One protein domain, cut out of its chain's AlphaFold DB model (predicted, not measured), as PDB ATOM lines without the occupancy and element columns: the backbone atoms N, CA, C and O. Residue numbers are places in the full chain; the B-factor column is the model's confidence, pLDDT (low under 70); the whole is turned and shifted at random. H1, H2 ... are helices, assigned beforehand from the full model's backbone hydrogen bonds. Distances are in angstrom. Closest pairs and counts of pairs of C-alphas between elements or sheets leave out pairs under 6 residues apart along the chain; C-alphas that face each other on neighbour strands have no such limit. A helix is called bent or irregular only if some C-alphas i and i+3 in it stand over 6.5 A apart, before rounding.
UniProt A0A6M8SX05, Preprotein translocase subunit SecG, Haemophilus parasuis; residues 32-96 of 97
ATOM      1  N   SER A  32      38.645  78.096 103.202       97.81
ATOM      2  CA  SER A  32      38.752  77.006 102.225       97.81
ATOM      3  C   SER A  32      37.462  76.836 101.429       97.81
ATOM      4  O   SER A  32      37.522  76.787 100.204       97.81
ATOM      5  N   ASP A  33      36.305  76.864 102.099       98.38
ATOM      6  CA  ASP A  33      35.002  76.733 101.436       98.38
ATOM      7  C   ASP A  33      34.778  77.855 100.413       98.38
ATOM      8  O   ASP A  33      34.288  77.617  99.309       98.38
ATOM      9  N   CYS A  34      35.167  79.086 100.755       98.62
ATOM     10  CA  CYS A  34      35.075  80.221  99.844       98.62
ATOM     11  C   CYS A  34      36.025  80.070  98.654       98.62
ATOM     12  O   CYS A  34      35.611  80.269  97.512       98.62
ATOM     13  N   ALA A  35      37.282  79.688  98.893       98.56
ATOM     14  CA  ALA A  35      38.245  79.493  97.816       98.56
ATOM     15  C   ALA A  35      37.789  78.398  96.839       98.56
ATOM     16  O   ALA A  35      37.864  78.591  95.623       98.56
ATOM     17  N   ASP A  36      37.255  77.291  97.350       98.69
ATOM     18  CA  ASP A  36      36.732  76.198  96.531       98.69
ATOM     19  C   ASP A  36      35.467  76.603  95.773       98.69
ATOM     20  O   ASP A  36      35.363  76.328  94.577       98.69
ATOM     21  N   PHE A  37      34.560  77.351  96.410       98.50
ATOM     22  CA  PHE A  37      33.404  77.948  95.745       98.50
ATOM     23  C   PHE A  37      33.819  78.844  94.563       98.50
ATOM     24  O   PHE A  37      33.251  78.735  93.472       98.50
ATOM     25  N   ILE A  38      34.835  79.698  94.738       98.69
ATOM     26  CA  ILE A  38      35.337  80.556  93.656       98.69
ATOM     27  C   ILE A  38      35.973  79.733  92.534       98.69
ATOM     28  O   ILE A  38      35.694  80.018  91.370       98.69
ATOM     29  N   ARG A  39      36.774  78.703  92.844       98.62
ATOM     30  CA  ARG A  39      37.337  77.804  91.818       98.62
ATOM     31  C   ARG A  39      36.240  77.111  91.021       98.62
ATOM     32  O   ARG A  39      36.268  77.133  89.793       98.62
ATOM     33  N   GLN A  40      35.263  76.535  91.722       98.25
ATOM     34  CA  GLN A  40      34.163  75.784  91.124       98.25
ATOM     35  C   GLN A  40      33.361  76.632  90.135       98.25
ATOM     36  O   GLN A  40      32.975  76.142  89.076       98.25
ATOM     37  N   HIS A  41      33.130  77.900  90.470       97.94
ATOM     38  CA  HIS A  41      32.260  78.778  89.697       97.94
ATOM     39  C   HIS A  41      32.990  79.850  88.899       97.94
ATOM     40  O   HIS A  41      32.347  80.748  88.357       97.94
ATOM     41  N   TRP A  42      34.317  79.784  88.791       98.44
ATOM     42  CA  TRP A  42      35.096  80.836  88.144       98.44
ATOM     43  C   TRP A  42      34.580  81.167  86.741       98.44
ATOM     44  O   TRP A  42      34.475  82.336  86.378       98.44
ATOM     45  N   GLN A  43      34.185  80.157  85.962       97.81
ATOM     46  CA  GLN A  43      33.673  80.356  84.602       97.81
ATOM     47  C   GLN A  43      32.242  80.914  84.542       97.81
ATOM     48  O   GLN A  43      31.865  81.499  83.530       97.81
ATOM     49  N   ASP A  44      31.483  80.835  85.635       97.25
ATOM     50  CA  ASP A  44      30.141  81.421  85.757       97.25
ATOM     51  C   ASP A  44      30.190  82.916  86.138       97.25
ATOM     52  O   ASP A  44      29.190  83.648  86.051       97.25
ATOM     53  N   LEU A  45      31.356  83.397  86.589       98.38
ATOM     54  CA  LEU A  45      31.562  84.780  87.001       98.38
ATOM     55  C   LEU A  45      31.734  85.712  85.800       98.38
ATOM     56  O   LEU A  45      32.481  85.446  84.858       98.38
ATOM     57  N   SER A  46      31.078  86.868  85.874       98.38
ATOM     58  CA  SER A  46      31.275  87.943  84.903       98.38
ATOM     59  C   SER A  46      32.697  88.502  84.993       98.38
ATOM     60  O   SER A  46      33.295  88.500  86.070       98.38
ATOM     61  N   GLN A  47      33.213  89.072  83.900       98.12
ATOM     62  CA  GLN A  47      34.544  89.690  83.914       98.12
ATOM     63  C   GLN A  47      34.670  90.784  84.984       98.12
ATOM     64  O   GLN A  47      35.691  90.879  85.656       98.12
ATOM     65  N   ASN A  48      33.614  91.577  85.195       98.38
ATOM     66  CA  ASN A  48      33.600  92.586  86.250       98.38
ATOM     67  C   ASN A  48      33.766  91.956  87.643       98.38
ATOM     68  O   ASN A  48      34.559  92.431  88.447       98.38
ATOM     69  N   THR A  49      33.052  90.865  87.918       98.75
ATOM     70  CA  THR A  49      33.162  90.138  89.190       98.75
ATOM     71  C   THR A  49      34.547  89.537  89.381       98.75
ATOM     72  O   THR A  49      35.130  89.701  90.451       98.75
ATOM     73  N   LYS A  50      35.096  88.906  88.335       98.75
ATOM     74  CA  LYS A  50      36.466  88.380  88.330       98.75
ATOM     75  C   LYS A  50      37.470  89.478  88.680       98.75
ATOM     76  O   LYS A  50      38.273  89.293  89.585       98.75
ATOM     77  N   ASN A  51      37.366  90.645  88.040       98.69
ATOM     78  CA  ASN A  51      38.248  91.786  88.298       98.69
ATOM     79  C   ASN A  51      38.146  92.293  89.746       98.69
ATOM     80  O   ASN A  51      39.163  92.632  90.345       98.69
ATOM     81  N   VAL A  52      36.939  92.339  90.322       98.75
ATOM     82  CA  VAL A  52      36.750  92.737  91.727       98.75
ATOM     83  C   VAL A  52      37.407  91.737  92.676       98.75
ATOM     84  O   VAL A  52      38.113  92.157  93.585       98.75
ATOM     85  N   ILE A  53      37.211  90.435  92.453       98.69
ATOM     86  CA  ILE A  53      37.817  89.385  93.281       98.69
ATOM     87  C   ILE A  53      39.341  89.418  93.164       98.69
ATOM     88  O   ILE A  53      40.013  89.395  94.186       98.69
ATOM     89  N   ILE A  54      39.885  89.530  91.947       98.75
ATOM     90  CA  ILE A  54      41.332  89.655  91.714       98.75
ATOM     91  C   ILE A  54      41.897  90.831  92.507       98.75
ATOM     92  O   ILE A  54      42.846  90.652  93.260       98.75
ATOM     93  N   ARG A  55      41.270  92.009  92.403       98.69
ATOM     94  CA  ARG A  55      41.696  93.200  93.143       98.69
ATOM     95  C   ARG A  55      41.648  92.984  94.655       98.69
ATOM     96  O   ARG A  55      42.583  93.360  95.347       98.69
ATOM     97  N   ASP A  56      40.561  92.412  95.168       98.75
ATOM     98  CA  ASP A  56      40.396  92.196  96.607       98.75
ATOM     99  C   ASP A  56      41.418  91.155  97.135       98.75
ATOM    100  O   ASP A  56      41.926  91.315  98.243       98.75
ATOM    101  N   LEU A  57      41.785  90.144  96.330       98.56
ATOM    102  CA  LEU A  57      42.866  89.199  96.642       98.56
ATOM    103  C   LEU A  57      44.249  89.859  96.594       98.56
ATOM    104  O   LEU A  57      45.036  89.654  97.513       98.56
ATOM    105  N   ASP A  58      44.538  90.654  95.561       98.75
ATOM    106  CA  ASP A  58      45.821  91.348  95.407       98.75
ATOM    107  C   ASP A  58      46.064  92.314  96.575       98.75
ATOM    108  O   ASP A  58      47.105  92.243  97.226       98.75
ATOM    109  N   THR A  59      45.066  93.135  96.923       98.69
ATOM    110  CA  THR A  59      45.126  93.997  98.115       98.69
ATOM    111  C   THR A  59      45.294  93.181  99.395       98.69
ATOM    112  O   THR A  59      46.060  93.567 100.272       98.69
ATOM    113  N   GLY A  60      44.590  92.054  99.531       98.44
ATOM    114  CA  GLY A  60      44.701  91.221 100.724       98.44
ATOM    115  C   GLY A  60      46.090  90.605 100.904       98.44
ATOM    116  O   GLY A  60      46.591  90.568 102.026       98.44
ATOM    117  N   LEU A  61      46.715  90.147  99.816       98.69
ATOM    118  CA  LEU A  61      48.072  89.593  99.833       98.69
ATOM    119  C   LEU A  61      49.101  90.662 100.213       98.69
ATOM    120  O   LEU A  61      49.909  90.413 101.102       98.69
ATOM    121  N   GLU A  62      49.017  91.850  99.609       98.69
ATOM    122  CA  GLU A  62      49.894  92.988  99.922       98.69
ATOM    123  C   GLU A  62      49.797  93.381 101.406       98.69
ATOM    124  O   GLU A  62      50.803  93.413 102.112       98.69
ATOM    125  N   LEU A  63      48.577  93.588 101.914       98.50
ATOM    126  CA  LEU A  63      48.360  93.963 103.315       98.50
ATOM    127  C   LEU A  63      48.817  92.875 104.294       98.50
ATOM    128  O   LEU A  63      49.333  93.188 105.364       98.50
ATOM    129  N   HIS A  64      48.647  91.596 103.948       98.44
ATOM    130  CA  HIS A  64      49.130  90.506 104.792       98.44
ATOM    131  C   HIS A  64      50.663  90.467 104.844       98.44
ATOM    132  O   HIS A  64      51.231  90.256 105.912       98.44
ATOM    133  N   GLU A  65      51.345  90.674 103.717       98.12
ATOM    134  CA  GLU A  65      52.811  90.725 103.674       98.12
ATOM    135  C   GLU A  65      53.366  91.917 104.466       98.12
ATOM    136  O   GLU A  65      54.383  91.783 105.154       98.12
ATOM    137  N   ASP A  66      52.664  93.051 104.443       98.50
ATOM    138  CA  ASP A  66      52.955  94.206 105.290       98.50
ATOM    139  C   ASP A  66      52.781  93.886 106.785       98.50
ATOM    140  O   ASP A  66      53.689  94.153 107.573       98.50
ATOM    141  N   ASP A  67      51.674  93.246 107.177       98.31
ATOM    142  CA  ASP A  67      51.432  92.838 108.567       98.31
ATOM    143  C   ASP A  67      52.506  91.867 109.086       98.31
ATOM    144  O   ASP A  67      52.979  92.003 110.221       98.31
ATOM    145  N   VAL A  68      52.929  90.909 108.252       97.31
ATOM    146  CA  VAL A  68      54.013  89.968 108.573       97.31
ATOM    147  C   VAL A  68      55.333  90.712 108.773       97.31
ATOM    148  O   VAL A  68      56.050  90.445 109.740       97.31
ATOM    149  N   ARG A  69      55.657  91.664 107.888       97.88
ATOM    150  CA  ARG A  69      56.872  92.488 107.990       97.88
ATOM    151  C   ARG A  69      56.878  93.346 109.257       97.88
ATOM    152  O   ARG A  69      57.931  93.504 109.873       97.88
ATOM    153  N   ASP A  70      55.715  93.849 109.655       98.00
ATOM    154  CA  ASP A  70      55.524  94.662 110.858       98.00
ATOM    155  C   ASP A  70      55.448  93.824 112.152       98.00
ATOM    156  O   ASP A  70      55.357  94.380 113.249       98.00
ATOM    157  N   GLY A  71      55.499  92.488 112.055       96.75
ATOM    158  CA  GLY A  71      55.463  91.582 113.205       96.75
ATOM    159  C   GLY A  71      54.105  91.539 113.911       96.75
ATOM    160  O   GLY A  71      54.048  91.359 115.129       96.75
ATOM    161  N   ARG A  72      53.007  91.741 113.173       95.75
ATOM    162  CA  ARG A  72      51.641  91.698 113.713       95.75
ATOM    163  C   ARG A  72      51.274  90.283 114.163       95.75
ATOM    164  O   ARG A  72      51.512  89.310 113.458       95.75
ATOM    165  N   GLU A  73      50.615  90.182 115.318       91.19
ATOM    166  CA  GLU A  73      50.072  88.909 115.822       91.19
ATOM    167  C   GLU A  73      48.915  88.392 114.948       91.19
ATOM    168  O   GLU A  73      48.822  87.197 114.680       91.19
ATOM    169  N   PHE A  74      48.064  89.300 114.459       91.81
ATOM    170  CA  PHE A  74      46.951  88.992 113.561       91.81
ATOM    171  C   PHE A  74      47.165  89.704 112.230       91.81
ATOM    172  O   PHE A  74      47.117  90.932 112.176       91.81
ATOM    173  N   CYS A  75      47.406  88.925 111.178       96.88
ATOM    174  CA  CYS A  75      47.647  89.432 109.831       96.88
ATOM    175  C   CYS A  75      46.351  89.467 109.006       96.88
ATOM    176  O   CYS A  75      45.429  88.684 109.242       96.88
ATOM    177  N   TYR A  76      46.302  90.330 107.993       97.94
ATOM    178  CA  TYR A  76      45.102  90.671 107.224       97.94
ATOM    179  C   TYR A  76      44.315  89.460 106.697       97.94
ATOM    180  O   TYR A  76      43.105  89.350 106.894       97.94
ATOM    181  N   LEU A  77      45.004  88.520 106.044       97.88
ATOM    182  CA  LEU A  77      44.386  87.301 105.504       97.88
ATOM    183  C   LEU A  77      44.151  86.181 106.531       97.88
ATOM    184  O   LEU A  77      43.568  85.162 106.161       97.88
ATOM    185  N   GLY A  78      44.530  86.366 107.795       96.38
ATOM    186  CA  GLY A  78      44.419  85.361 108.850       96.38
ATOM    187  C   GLY A  78      45.752  84.687 109.167       96.38
ATOM    188  O   GLY A  78      46.806  85.320 109.115       96.38
ATOM    189  N   HIS A  79      45.706  83.403 109.518       94.81
ATOM    190  CA  HIS A  79      46.905  82.613 109.782       94.81
ATOM    191  C   HIS A  79      47.593  82.197 108.475       94.81
ATOM    192  O   HIS A  79      47.042  82.304 107.381       94.81
ATOM    193  N   ASP A  80      48.797  81.647 108.590       95.38
ATOM    194  CA  ASP A  80      49.587  81.184 107.446       95.38
ATOM    195  C   ASP A  80      48.846  80.143 106.572       95.38
ATOM    196  O   ASP A  80      48.939  80.180 105.347       95.38
ATOM    197  N   CYS A  81      48.011  79.270 107.152       96.12
ATOM    198  CA  CYS A  81      47.162  78.371 106.359       96.12
ATOM    199  C   CYS A  81      46.120  79.116 105.503       96.12
ATOM    200  O   CYS A  81      45.850  78.709 104.369       96.12
ATOM    201  N   ASP A  82      45.563  80.213 106.017       97.81
ATOM    202  CA  ASP A  82      44.601  81.047 105.297       97.81
ATOM    203  C   ASP A  82      45.310  81.831 104.188       97.81
ATOM    204  O   ASP A  82      44.868  81.808 103.038       97.81
ATOM    205  N   TYR A  83      46.462  82.443 104.498       98.06
ATOM    206  CA  TYR A  83      47.314  83.126 103.518       98.06
ATOM    207  C   TYR A  83      47.657  82.213 102.341       98.06
ATOM    208  O   TYR A  83      47.417  82.574 101.188       98.06
ATOM    209  N   ARG A  84      48.141  80.995 102.614       98.19
ATOM    210  CA  ARG A  84      48.445  80.009 101.565       98.19
ATOM    211  C   ARG A  84      47.209  79.657 100.742       98.19
ATOM    212  O   ARG A  84      47.315  79.507  99.530       98.19
ATOM    213  N   THR A  85      46.038  79.551 101.368       98.56
ATOM    214  CA  THR A  85      44.786  79.254 100.657       98.56
ATOM    215  C   THR A  85      44.436  80.357  99.658       98.56
ATOM    216  O   THR A  85      44.159  80.061  98.491       98.56
ATOM    217  N   TRP A  86      44.510  81.623 100.082       98.62
ATOM    218  CA  TRP A  86      44.260  82.777  99.218       98.62
ATOM    219  C   TRP A  86      45.323  82.944  98.132       98.62
ATOM    220  O   TRP A  86      44.978  83.181  96.974       98.62
ATOM    221  N   LYS A  87      46.599  82.748  98.472       98.56
ATOM    222  CA  LYS A  87      47.709  82.787  97.516       98.56
ATOM    223  C   LYS A  87      47.557  81.721  96.432       98.56
ATOM    224  O   LYS A  87      47.571  82.057  95.252       98.56
ATOM    225  N   ASN A  88      47.281  80.476  96.818       98.62
ATOM    226  CA  ASN A  88      47.046  79.380  95.876       98.62
ATOM    227  C   ASN A  88      45.825  79.646  94.980       98.62
ATOM    228  O   ASN A  88      45.825  79.287  93.807       98.62
ATOM    229  N   LEU A  89      44.754  80.252  95.514       98.69
ATOM    230  CA  LEU A  89      43.615  80.675  94.693       98.69
ATOM    231  C   LEU A  89      44.041  81.729  93.665       98.69
ATOM    232  O   LEU A  89      43.668  81.633  92.498       98.69
ATOM    233  N   ARG A  90      44.825  82.724  94.087       98.56
ATOM    234  CA  ARG A  90      45.267  83.817  93.219       98.56
ATOM    235  C   ARG A  90      46.212  83.349  92.112       98.56
ATOM    236  O   ARG A  90      46.082  83.820  90.980       98.56
ATOM    237  N   GLU A  91      47.123  82.436  92.434       98.50
ATOM    238  CA  GLU A  91      48.013  81.766  91.481       98.50
ATOM    239  C   GLU A  91      47.205  80.943  90.477       98.50
ATOM    240  O   GLU A  91      47.336  81.160  89.275       98.50
ATOM    241  N   TRP A  92      46.268  80.117  90.951       98.62
ATOM    242  CA  TRP A  92      45.370  79.359  90.080       98.62
ATOM    243  C   TRP A  92      44.566  80.264  89.131       98.62
ATOM    244  O   TRP A  92      44.426  79.938  87.956       98.62
ATOM    245  N   ILE A  93      44.077  81.424  89.601       98.25
ATOM    246  CA  ILE A  93      43.371  82.409  88.759       98.25
ATOM    247  C   ILE A  93      44.259  82.919  87.610       98.25
ATOM    248  O   ILE A  93      43.751  83.097  86.504       98.25
ATOM    249  N   ASN A  94      45.563  83.134  87.834       97.25
ATOM    250  CA  ASN A  94      46.487  83.549  86.766       97.25
ATOM    251  C   ASN A  94      46.610  82.494  85.661       97.25
ATOM    252  O   ASN A  94      46.807  82.846  84.503       97.25
ATOM    253  N   GLU A  95      46.477  81.215  86.011       97.56
ATOM    254  CA  GLU A  95      46.527  80.097  85.062       97.56
ATOM    255  C   GLU A  95      45.234  79.952  84.246       97.56
ATOM    256  O   GLU A  95      45.214  79.221  83.260       97.56
ATOM    257  N   GLN A  96      44.151  80.635  84.639       92.56
ATOM    258  CA  GLN A  96      42.874  80.623  83.915       92.56
ATOM    259  C   GLN A  96      42.780  81.700  82.819       92.56
ATOM    260  O   GLN A  96      41.689  81.893  82.272       92.56
TER     261      GLN A  96
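AT A GLANCE: This is residues 32 to 96 of the 97 residues of the protein "Preprotein translocase subunit SecG" of Haemophilus parasuis (UniProt A0A6M8SX05). One long helix, H2, runs along most of the length of the model, and H3 folds back along it at a slant to make a helical hairpin. The shorter H1 packs side by side on H3 and joins H2 by a tight turn. The printed part has 65 residues, with three named helices in the order H1, H2, H3 and no named strand: all helix. It is only just compact, close to loose, with a radius of gyration of the C-alphas of 12.4 A, and elongated, spanning 38 by 20 by 17 A.

IN THESE COORDINATES: Find C-alpha 47 at (34.544, 89.690, 83.914); from there H2, residues 47 to 69, runs 33.0 A to C-alpha 69 at (56.872, 92.488, 107.990). Then look for H3, residues 80 to 95, 22.6 A long, which ends with C-alpha 95 at (46.527, 80.097, 85.062). Go back to residues 32 to 44 for H1, 19.1 A long; it is irregular, with C-alphas 40 and 43 8.0 A apart.

HOW THE PARTS SIT: Start at H2: its residues 54 to 64 touch residues 83 to 90 of H3, and the closest C-alphas, those of Leu 57 and Arg 90, are 6.8 A apart. This hairpin runs opposite ways at a steep tilt of 39 degrees. With its residues 82 to 89, H3 touches H1, which runs the same way at a shallow tilt of 13 degrees; here the closest C-alphas are those of Ala 35 and Leu 89, 6.3 A apart. H1 and H2 are close but not clearly touching: their closest C-alphas, those of Trp 42 and Lys 50, are 7.7 A apart. In H2 and H3 every O i to N i+4 pair is within hydrogen-bond range; in H1, 7 of 9 are.

THE WHOLE: Look at Asp 44 and Gly 71 for the two C-alphas farthest apart, 38.7 A. The printed part has no cut. The link from H1 to H2 is tight, with 2 residues, and that from H2 to H3 is short, with 10. The mean pLDDT of the printed part is 97.8, and no printed residue is under 70.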